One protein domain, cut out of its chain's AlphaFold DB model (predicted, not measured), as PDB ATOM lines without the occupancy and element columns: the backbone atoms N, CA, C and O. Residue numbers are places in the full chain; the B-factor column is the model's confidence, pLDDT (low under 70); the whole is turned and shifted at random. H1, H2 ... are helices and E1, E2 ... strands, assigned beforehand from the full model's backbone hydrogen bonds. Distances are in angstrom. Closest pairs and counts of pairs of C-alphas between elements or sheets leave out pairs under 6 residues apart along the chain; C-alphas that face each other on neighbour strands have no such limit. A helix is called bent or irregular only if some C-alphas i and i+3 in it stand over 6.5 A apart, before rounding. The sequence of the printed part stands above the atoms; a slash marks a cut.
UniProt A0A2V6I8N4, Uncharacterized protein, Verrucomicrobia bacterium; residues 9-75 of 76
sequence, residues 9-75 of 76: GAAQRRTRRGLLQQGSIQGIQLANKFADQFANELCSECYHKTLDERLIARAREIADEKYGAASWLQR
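This is residues 9 to 75 of the 76 residues of an uncharacterized protein of Verrucomicrobia bacterium (UniProt A0A2V6I8N4). A slim two-stranded hairpin, E1 and E2, stands in the middle of an open frame, with H1 off to one side and H2, followed by the small H3, off to the other. The chain loops from E2 to H1 and then passes through residues 43 to 52 to H2, and the helices do not pack on one another. The printed part has 67 residues, with two named strands and three named helices in the order E1, E2, H1, H2, H3; the sheet, of order E1 - E2, is antiparallel, and the class is mixed, helices and strands. The whole is only just loose, close to extended, with a radius of gyration of the C-alphas of 15.9 A and spans of 38 by 31 by 26 A.

Find C-alpha 9 at (92.651, 256.004, 166.651); from there strand E1, residues 9 to 15, runs 20.7 A to C-alpha 15. After a tight link of two residues, strand E2, residues 18 to 25, runs 23.4 A and ends at C-alpha 25, at (89.910, 258.051, 172.371). Go on past a short link of 8 residues to helix H1, residues 34 to 42, 12.1 A long. A short link of 10 residues comes before helix H2, residues 53 to 67, which begins at C-alpha 53, at (79.641, 232.235, 180.893), and runs 19.5 A. H2 is neither bent nor irregular, but only just: C-alphas 64 and 67 are 6.2 A apart. A tight link of two residues precedes helix H3, residues 70 to 73, 5.0 A long, which ends at C-alpha 73, at (103.498, 239.670, 172.896).

Look first at E1 and E2, a hairpin of antiparallel neighbours with 169 degrees between their directions. The C-alphas of Gln 12 and Gln 21 face each other at 4.6 A. Across the pair, N 11 and O 22 are within hydrogen-bond range at 2.8 A, and so are N 20 and O 13 at 2.9 A. H1 is apart from E1, and H2 is apart from both strands. H1 and H2 are apart, though they follow each other in the chain. H3 is close to H2 but not clearly touching it, and the closest C-alphas, those of Lys 66 and Trp 72, are 6.1 A apart. In H1 and H2 every O i to N i+4 pair is within hydrogen-bond range; H3 is too short for such a pair.

Look for the two C-alphas farthest apart at Ser 44 and Ser 71, 41.4 A from each other. The printed part has no cut, and no link is long. Among the stretches that stand free are residues 14 to 19, residues 27 to 35, and residues 69 to 75, of which 70 to 73 belong to H3. The mean pLDDT of the printed part is 94.0, and no printed residue is under 70.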
ATOM      1  N   GLY A   9      92.096 256.958 167.603       95.94
ATOM      2  CA  GLY A   9      92.651 256.004 166.651       95.94
ATOM      3  C   GLY A   9      91.863 254.703 166.708       95.94
ATOM      4  O   GLY A   9      91.386 254.327 167.774       95.94
ATOM      5  N   ALA A  10      91.708 254.035 165.569       95.69
ATOM      6  CA  ALA A  10      90.963 252.787 165.473       95.69
ATOM      7  C   ALA A  10      91.629 251.820 164.493       95.69
ATOM      8  O   ALA A  10      92.376 252.230 163.603       95.69
ATOM      9  N   ALA A  11      91.325 250.541 164.664       96.88
ATOM     10  CA  ALA A  11      91.684 249.460 163.771       96.88
ATOM     11  C   ALA A  11      90.455 248.586 163.508       96.88
ATOM     12  O   ALA A  11      89.562 248.463 164.351       96.88
ATOM     13  N   GLN A  12      90.440 247.958 162.333       96.81
ATOM     14  CA  GLN A  12      89.353 247.085 161.909       96.81
ATOM     15  C   GLN A  12      89.872 245.692 161.563       96.81
ATOM     16  O   GLN A  12      90.931 245.547 160.951       96.81
ATOM     17  N   ARG A  13      89.094 244.663 161.895       96.56
ATOM     18  CA  ARG A  13      89.318 243.292 161.434       96.56
ATOM     19  C   ARG A  13      88.069 242.772 160.743       96.56
ATOM     20  O   ARG A  13      87.031 242.595 161.375       96.56
ATOM     21  N   ARG A  14      88.189 242.474 159.451       97.31
ATOM     22  CA  ARG A  14      87.118 241.884 158.640       97.31
ATOM     23  C   ARG A  14      87.338 240.385 158.468       97.31
ATOM     24  O   ARG A  14      88.452 239.931 158.226       97.31
ATOM     25  N   THR A  15      86.264 239.618 158.575       96.50
ATOM     26  CA  THR A  15      86.214 238.183 158.275       96.50
ATOM     27  C   THR A  15      84.952 237.882 157.469       96.50
ATOM     28  O   THR A  15      84.045 238.712 157.408       96.50
ATOM     29  N   ARG A  16      84.827 236.669 156.914       97.06
ATOM     30  CA  ARG A  16      83.574 236.226 156.269       97.06
ATOM     31  C   ARG A  16      82.359 236.298 157.209       97.06
ATOM     32  O   ARG A  16      81.238 236.418 156.737       97.06
ATOM     33  N   ARG A  17      82.570 236.194 158.527       95.38
ATOM     34  CA  ARG A  17      81.502 236.180 159.542       95.38
ATOM     35  C   ARG A  17      81.146 237.564 160.084       95.38
ATOM     36  O   ARG A  17      80.223 237.662 160.879       95.38
ATOM     37  N   GLY A  18      81.872 238.610 159.692       95.25
ATOM     38  CA  GLY A  18      81.589 239.965 160.155       95.25
ATOM     39  C   GLY A  18      82.821 240.848 160.293       95.25
ATOM     40  O   GLY A  18      83.940 240.471 159.924       95.25
ATOM     41  N   LEU A  19      82.583 242.039 160.837       94.94
ATOM     42  CA  LEU A  19      83.556 243.104 161.032       94.94
ATOM     43  C   LEU A  19      83.658 243.440 162.521       94.94
ATOM     44  O   LEU A  19      82.645 243.632 163.183       94.94
ATOM     45  N   LEU A  20      84.885 243.553 163.021       94.81
ATOM     46  CA  LEU A  20      85.181 244.147 164.317       94.81
ATOM     47  C   LEU A  20      85.849 245.502 164.087       94.81
ATOM     48  O   LEU A  20      86.903 245.552 163.453       94.81
ATOM     49  N   GLN A  21      85.252 246.567 164.616       93.44
ATOM     50  CA  GLN A  21      85.838 247.904 164.687       93.44
ATOM     51  C   GLN A  21      86.157 248.206 166.150       93.44
ATOM     52  O   GLN A  21      85.273 248.129 167.000       93.44
ATOM     53  N   GLN A  22      87.408 248.550 166.450       94.81
ATOM     54  CA  GLN A  22      87.831 248.899 167.805       94.81
ATOM     55  C   GLN A  22      88.785 250.087 167.765       94.81
ATOM     56  O   GLN A  22      89.659 250.171 166.904       94.81
ATOM     57  N   GLY A  23      88.642 251.001 168.719       94.31
ATOM     58  CA  GLY A  23      89.527 252.147 168.834       94.31
ATOM     59  C   GLY A  23      89.655 252.665 170.252       94.31
ATOM     60  O   GLY A  23      89.020 252.173 171.181       94.31
ATOM     61  N   SER A  24      90.506 253.671 170.392       94.81
ATOM     62  CA  SER A  24      90.756 254.399 171.628       94.81
ATOM     63  C   SER A  24      90.606 255.891 171.378       94.81
ATOM     64  O   SER A  24      91.091 256.398 170.361       94.81
ATOM     65  N   ILE A  25      89.995 256.590 172.330       94.44
ATOM     66  CA  ILE A  25      89.910 258.051 172.371       94.44
ATOM     67  C   ILE A  25      90.820 258.527 173.508       94.44
ATOM     68  O   ILE A  25      90.818 257.936 174.584       94.44
ATOM     69  N   GLN A  26      91.643 259.542 173.257       92.25
ATOM     70  CA  GLN A  26      92.666 260.034 174.180       92.25
ATOM     71  C   GLN A  26      92.742 261.564 174.155       92.25
ATOM     72  O   GLN A  26      92.484 262.197 173.132       92.25
ATOM     73  N   GLY A  27      93.151 262.157 175.281       88.88
ATOM     74  CA  GLY A  27      93.443 263.592 175.374       88.88
ATOM     75  C   GLY A  27      92.216 264.510 175.415       88.88
ATOM     76  O   GLY A  27      92.363 265.709 175.194       88.88
ATOM     77  N   ILE A  28      91.023 263.969 175.685       90.75
ATOM     78  CA  ILE A  28      89.781 264.727 175.891       90.75
ATOM     79  C   ILE A  28      89.005 264.099 177.058       90.75
ATOM     80  O   ILE A  28      88.991 262.877 177.201       90.75
ATOM     81  N   GLN A  29      88.342 264.925 177.873       90.50
ATOM     82  CA  GLN A  29      87.344 264.451 178.833       90.50
ATOM     83  C   GLN A  29      86.032 264.108 178.122       90.50
ATOM     84  O   GLN A  29      85.415 264.962 177.488       90.50
ATOM     85  N   LEU A  30      85.612 262.849 178.229       91.62
ATOM     86  CA  LEU A  30      84.347 262.383 177.669       91.62
ATOM     87  C   LEU A  30      83.207 262.690 178.640       91.62
ATOM     88  O   LEU A  30      83.329 262.461 179.841       91.62
ATOM     89  N   ALA A  31      82.089 263.191 178.115       93.00
ATOM     90  CA  ALA A  31      80.878 263.364 178.905       93.00
ATOM     91  C   ALA A  31      80.327 261.998 179.349       93.00
ATOM     92  O   ALA A  31      80.442 261.017 178.619       93.00
ATOM     93  N   ASN A  32      79.636 261.944 180.492       92.69
ATOM     94  CA  ASN A  32      79.043 260.695 180.999       92.69
ATOM     95  C   ASN A  32      78.083 260.026 179.995       92.69
ATOM     96  O   ASN A  32      77.963 258.808 179.980       92.69
ATOM     97  N   LYS A  33      77.430 260.817 179.134       94.31
ATOM     98  CA  LYS A  33      76.505 260.339 178.089       94.31
ATOM     99  C   LYS A  33      77.192 259.974 176.770       94.31
ATOM    100  O   LYS A  33      76.510 259.657 175.801       94.31
ATOM    101  N   PHE A  34      78.521 260.064 176.700       93.44
ATOM    102  CA  PHE A  34      79.255 259.887 175.451       93.44
ATOM    103  C   PHE A  34      79.003 258.513 174.828       93.44
ATOM    104  O   PHE A  34      78.804 258.441 173.624       93.44
ATOM    105  N   ALA A  35      78.980 257.442 175.629       90.88
ATOM    106  CA  ALA A  35      78.744 256.091 175.123       90.88
ATOM    107  C   ALA A  35      77.393 255.976 174.396       90.88
ATOM    108  O   ALA A  35      77.358 255.518 173.257       90.88
ATOM    109  N   ASP A  36      76.316 256.472 175.012       91.25
ATOM    110  CA  ASP A  36      74.968 256.433 174.435       91.25
ATOM    111  C   ASP A  36      74.866 257.311 173.181       91.25
ATOM    112  O   ASP A  36      74.334 256.891 172.157       91.25
ATOM    113  N   GLN A  37      75.419 258.528 173.234       93.62
ATOM    114  CA  GLN A  37      75.441 259.439 172.086       93.62
ATOM    115  C   GLN A  37      76.221 258.836 170.918       93.62
ATOM    116  O   GLN A  37      75.747 258.835 169.790       93.62
ATOM    117  N   PHE A  38      77.396 258.274 171.195       92.62
ATOM    118  CA  PHE A  38      78.228 257.640 170.183       92.62
ATOM    119  C   PHE A  38      77.544 256.415 169.566       92.62
ATOM    120  O   PHE A  38      77.633 256.219 168.358       92.62
ATOM    121  N   ALA A  39      76.828 255.615 170.361       92.75
ATOM    122  CA  ALA A  39      76.046 254.494 169.849       92.75
ATOM    123  C   ALA A  39      74.913 254.957 168.915       92.75
ATOM    124  O   ALA A  39      74.762 254.389 167.835       92.75
ATOM    125  N   ASN A  40      74.184 256.015 169.283       92.56
ATOM    126  CA  ASN A  40      73.099 256.571 168.463       92.56
ATOM    127  C   ASN A  40      73.592 257.135 167.122       92.56
ATOM    128  O   ASN A  40      72.888 257.045 166.121       92.56
ATOM    129  N   GLU A  41      74.807 257.686 167.081       94.00
ATOM    130  CA  GLU A  41      75.427 258.138 165.827       94.00
ATOM    131  C   GLU A  41      75.899 256.968 164.945       94.00
ATOM    132  O   GLU A  41      76.001 257.098 163.726       94.00
ATOM    133  N   LEU A  42      76.214 255.811 165.540       91.00
ATOM    134  CA  LEU A  42      76.713 254.640 164.813       91.00
ATOM    135  C   LEU A  42      75.613 253.700 164.315       91.00
ATOM    136  O   LEU A  42      75.833 252.972 163.344       91.00
ATOM    137  N   CYS A  43      74.468 253.650 164.991       91.38
ATOM    138  CA  CYS A  43      73.397 252.715 164.673       91.38
ATOM    139  C   CYS A  43      72.021 253.261 165.056       91.38
ATOM    140  O   CYS A  43      71.876 253.986 166.034       91.38
ATOM    141  N   SER A  44      70.999 252.858 164.299       92.06
ATOM    142  CA  SER A  44      69.599 253.193 164.586       92.06
ATOM    143  C   SER A  44      69.025 252.409 165.769       92.06
ATOM    144  O   SER A  44      68.073 252.859 166.395       92.06
ATOM    145  N   GLU A  45      69.587 251.235 166.065       92.50
ATOM    146  CA  GLU A  45      69.159 250.364 167.159       92.50
ATOM    147  C   GLU A  45      70.379 249.787 167.879       92.50
ATOM    148  O   GLU A  45      71.247 249.167 167.257       92.50
ATOM    149  N   CYS A  46      70.428 249.962 169.200       90.75
ATOM    150  CA  CYS A  46      71.474 249.426 170.063       90.75
ATOM    151  C   CYS A  46      70.850 248.537 171.143       90.75
ATOM    152  O   CYS A  46      69.922 248.949 171.840       90.75
ATOM    153  N   TYR A  47      71.375 247.322 171.297       89.62
ATOM    154  CA  TYR A  47      70.877 246.348 172.263       89.62
ATOM    155  C   TYR A  47      71.934 246.064 173.323       89.62
ATOM    156  O   TYR A  47      73.060 245.670 173.012       89.62
ATOM    157  N   HIS A  48      71.547 246.201 174.589       88.75
ATOM    158  CA  HIS A  48      72.383 245.778 175.702       88.75
ATOM    159  C   HIS A  48      72.341 244.258 175.839       88.75
ATOM    160  O   HIS A  48      71.274 243.650 175.910       88.75
ATOM    161  N   LYS A  49      73.522 243.644 175.901       90.69
ATOM    162  CA  LYS A  49      73.674 242.211 176.123       90.69
ATOM    163  C   LYS A  49      74.709 241.959 177.211       90.69
ATOM    164  O   LYS A  49      75.823 242.471 177.143       90.69
ATOM    165  N   THR A  50      74.359 241.097 178.159       95.00
ATOM    166  CA  THR A  50      75.321 240.501 179.088       95.00
ATOM    167  C   THR A  50      76.064 239.364 178.392       95.00
ATOM    168  O   THR A  50      75.470 238.572 177.655       95.00
ATOM    169  N   LEU A  51      77.378 239.289 178.600       94.81
ATOM    170  CA  LEU A  51      78.193 238.201 178.068       94.81
ATOM    171  C   LEU A  51      77.923 236.925 178.874       94.81
ATOM    172  O   LEU A  51      78.004 236.948 180.099       94.81
ATOM    173  N   ASP A  52      77.594 235.831 178.190       96.44
ATOM    174  CA  ASP A  52      77.345 234.544 178.842       96.44
ATOM    175  C   ASP A  52      78.644 233.876 179.333       96.44
ATOM    176  O   ASP A  52      79.751 234.196 178.886       96.44
ATOM    177  N   GLU A  53      78.507 232.929 180.267       97.69
ATOM    178  CA  GLU A  53      79.641 232.235 180.893       97.69
ATOM    179  C   GLU A  53      80.523 231.516 179.874       97.69
ATOM    180  O   GLU A  53      81.746 231.518 180.003       97.69
ATOM    181  N   ARG A  54      79.921 230.947 178.823       97.69
ATOM    182  CA  ARG A  54      80.653 230.250 177.763       97.69
ATOM    183  C   ARG A  54      81.548 231.215 176.990       97.69
ATOM    184  O   ARG A  54      82.696 230.883 176.693       97.69
ATOM    185  N   LEU A  55      81.041 232.399 176.656       96.38
ATOM    186  CA  LEU A  55      81.810 233.430 175.971       96.38
ATOM    187  C   LEU A  55      82.941 233.957 176.861       96.38
ATOM    188  O   LEU A  55      84.063 234.123 176.380       96.38
ATOM    189  N   ILE A  56      82.671 234.169 178.151       97.69
ATOM    190  CA  ILE A  56      83.682 234.600 179.126       97.69
ATOM    191  C   ILE A  56      84.770 233.531 179.291       97.69
ATOM    192  O   ILE A  56      85.955 233.865 179.252       97.69
ATOM    193  N   ALA A  57      84.399 232.256 179.423       98.00
ATOM    194  CA  ALA A  57      85.344 231.144 179.511       98.00
ATOM    195  C   ALA A  57      86.240 231.086 178.269       98.00
ATOM    196  O   ALA A  57      87.465 231.071 178.388       98.00
ATOM    197  N   ARG A  58      85.652 231.197 177.070       97.62
ATOM    198  CA  ARG A  58      86.432 231.217 175.830       97.62
ATOM    199  C   ARG A  58      87.362 232.430 175.733       97.62
ATOM    200  O   ARG A  58      88.460 232.317 175.193       97.62
ATOM    201  N   ALA A  59      86.943 233.592 176.231       96.69
ATOM    202  CA  ALA A  59      87.800 234.773 176.274       96.69
ATOM    203  C   ALA A  59      89.018 234.559 177.188       96.69
ATOM    204  O   ALA A  59      90.116 234.972 176.817       96.69
ATOM    205  N   ARG A  60      88.840 233.879 178.331       97.69
ATOM    206  CA  ARG A  60      89.933 233.516 179.249       97.69
ATOM    207  C   ARG A  60      90.916 232.540 178.613       97.69
ATOM    208  O   ARG A  60      92.100 232.833 178.604       97.69
ATOM    209  N   GLU A  61      90.433 231.476 177.972       97.75
ATOM    210  CA  GLU A  61      91.299 230.534 177.238       97.75
ATOM    211  C   GLU A  61      92.183 231.258 176.212       97.75
ATOM    212  O   GLU A  61      93.393 231.057 176.156       97.75
ATOM    213  N   ILE A  62      91.598 232.166 175.419       97.12
ATOM    214  CA  ILE A  62      92.361 232.954 174.440       97.12
ATOM    215  C   ILE A  62      93.338 233.907 175.144       97.12
ATOM    216  O   ILE A  62      94.436 234.147 174.635       97.12
ATOM    217  N   ALA A  63      92.945 234.489 176.277       96.75
ATOM    218  CA  ALA A  63      93.832 235.338 177.054       96.75
ATOM    219  C   ALA A  63      95.062 234.548 177.514       96.75
ATOM    220  O   ALA A  63      96.171 234.996 177.248       96.75
ATOM    221  N   ASP A  64      94.878 233.359 178.078       95.75
ATOM    222  CA  ASP A  64      95.960 232.549 178.639       95.75
ATOM    223  C   ASP A  64      96.864 231.951 177.550       95.75
ATOM    224  O   ASP A  64      98.083 232.109 177.586       95.75
ATOM    225  N   GLU A  65      96.278 231.322 176.528       95.06
ATOM    226  CA  GLU A  65      97.033 230.608 175.488       95.06
ATOM    227  C   GLU A  65      97.747 231.543 174.512       95.06
ATOM    228  O   GLU A  65      98.728 231.165 173.866       95.06
ATOM    229  N   LYS A  66      97.223 232.760 174.343       94.69
ATOM    230  CA  LYS A  66      97.657 233.662 173.281       94.69
ATOM    231  C   LYS A  66      98.067 235.016 173.811       94.69
ATOM    232  O   LYS A  66      99.229 235.371 173.680       94.69
ATOM    233  N   TYR A  67      97.151 235.795 174.377       94.31
ATOM    234  CA  TYR A  67      97.483 237.174 174.751       94.31
ATOM    235  C   TYR A  67      98.453 237.266 175.940       94.31
ATOM    236  O   TYR A  67      99.167 238.257 176.041       94.31
ATOM    237  N   GLY A  68      98.527 236.235 176.784       92.31
ATOM    238  CA  GLY A  68      99.484 236.094 177.879       92.31
ATOM    239  C   GLY A  68     100.796 235.418 177.472       92.31
ATOM    240  O   GLY A  68     101.770 235.471 178.220       92.31
ATOM    241  N   ALA A  69     100.868 234.814 176.283       94.56
ATOM    242  CA  ALA A  69     102.066 234.123 175.825       94.56
ATOM    243  C   ALA A  69     103.140 235.117 175.349       94.56
ATOM    244  O   ALA A  69     102.899 235.958 174.477       94.56
ATOM    245  N   ALA A  70     104.372 234.974 175.846       93.38
ATOM    246  CA  ALA A  70     105.500 235.819 175.437       93.38
ATOM    247  C   ALA A  70     105.761 235.754 173.921       93.38
ATOM    248  O   ALA A  70     106.020 236.778 173.288       93.38
ATOM    249  N   SER A  71     105.606 234.566 173.325       93.56
ATOM    250  CA  SER A  71     105.722 234.345 171.879       93.56
ATOM    251  C   SER A  71     104.711 235.148 171.060       93.56
ATOM    252  O   SER A  71     104.949 235.404 169.886       93.56
ATOM    253  N   TRP A  72     103.586 235.554 171.651       93.19
ATOM    254  CA  TRP A  72     102.611 236.428 171.014       93.19
ATOM    255  C   TRP A  72     102.934 237.904 171.254       93.19
ATOM    256  O   TRP A  72     102.936 238.687 170.307       93.19
ATOM    257  N   LEU A  73     103.241 238.280 172.499       91.44
ATOM    258  CA  LEU A  73     103.498 239.670 172.896       91.44
ATOM    259  C   LEU A  73     104.766 240.267 172.272       91.44
ATOM    260  O   LEU A  73     104.845 241.478 172.086       91.44
ATOM    261  N   GLN A  74     105.752 239.433 171.948       93.75
ATOM    262  CA  GLN A  74     107.040 239.867 171.397       93.75
ATOM    263  C   GLN A  74     107.131 239.720 169.874       93.75
ATOM    264  O   GLN A  74     108.201 239.936 169.301       93.75
ATOM    265  N   ARG A  75     106.031 239.365 169.197       84.00
ATOM    266  CA  ARG A  75     105.996 239.363 167.730       84.00
ATOM    267  C   ARG A  75     106.122 240.794 167.221       84.00
ATOM    268  O   ARG A  75     105.242 241.616 167.457       84.00
TER     269      ARG A  75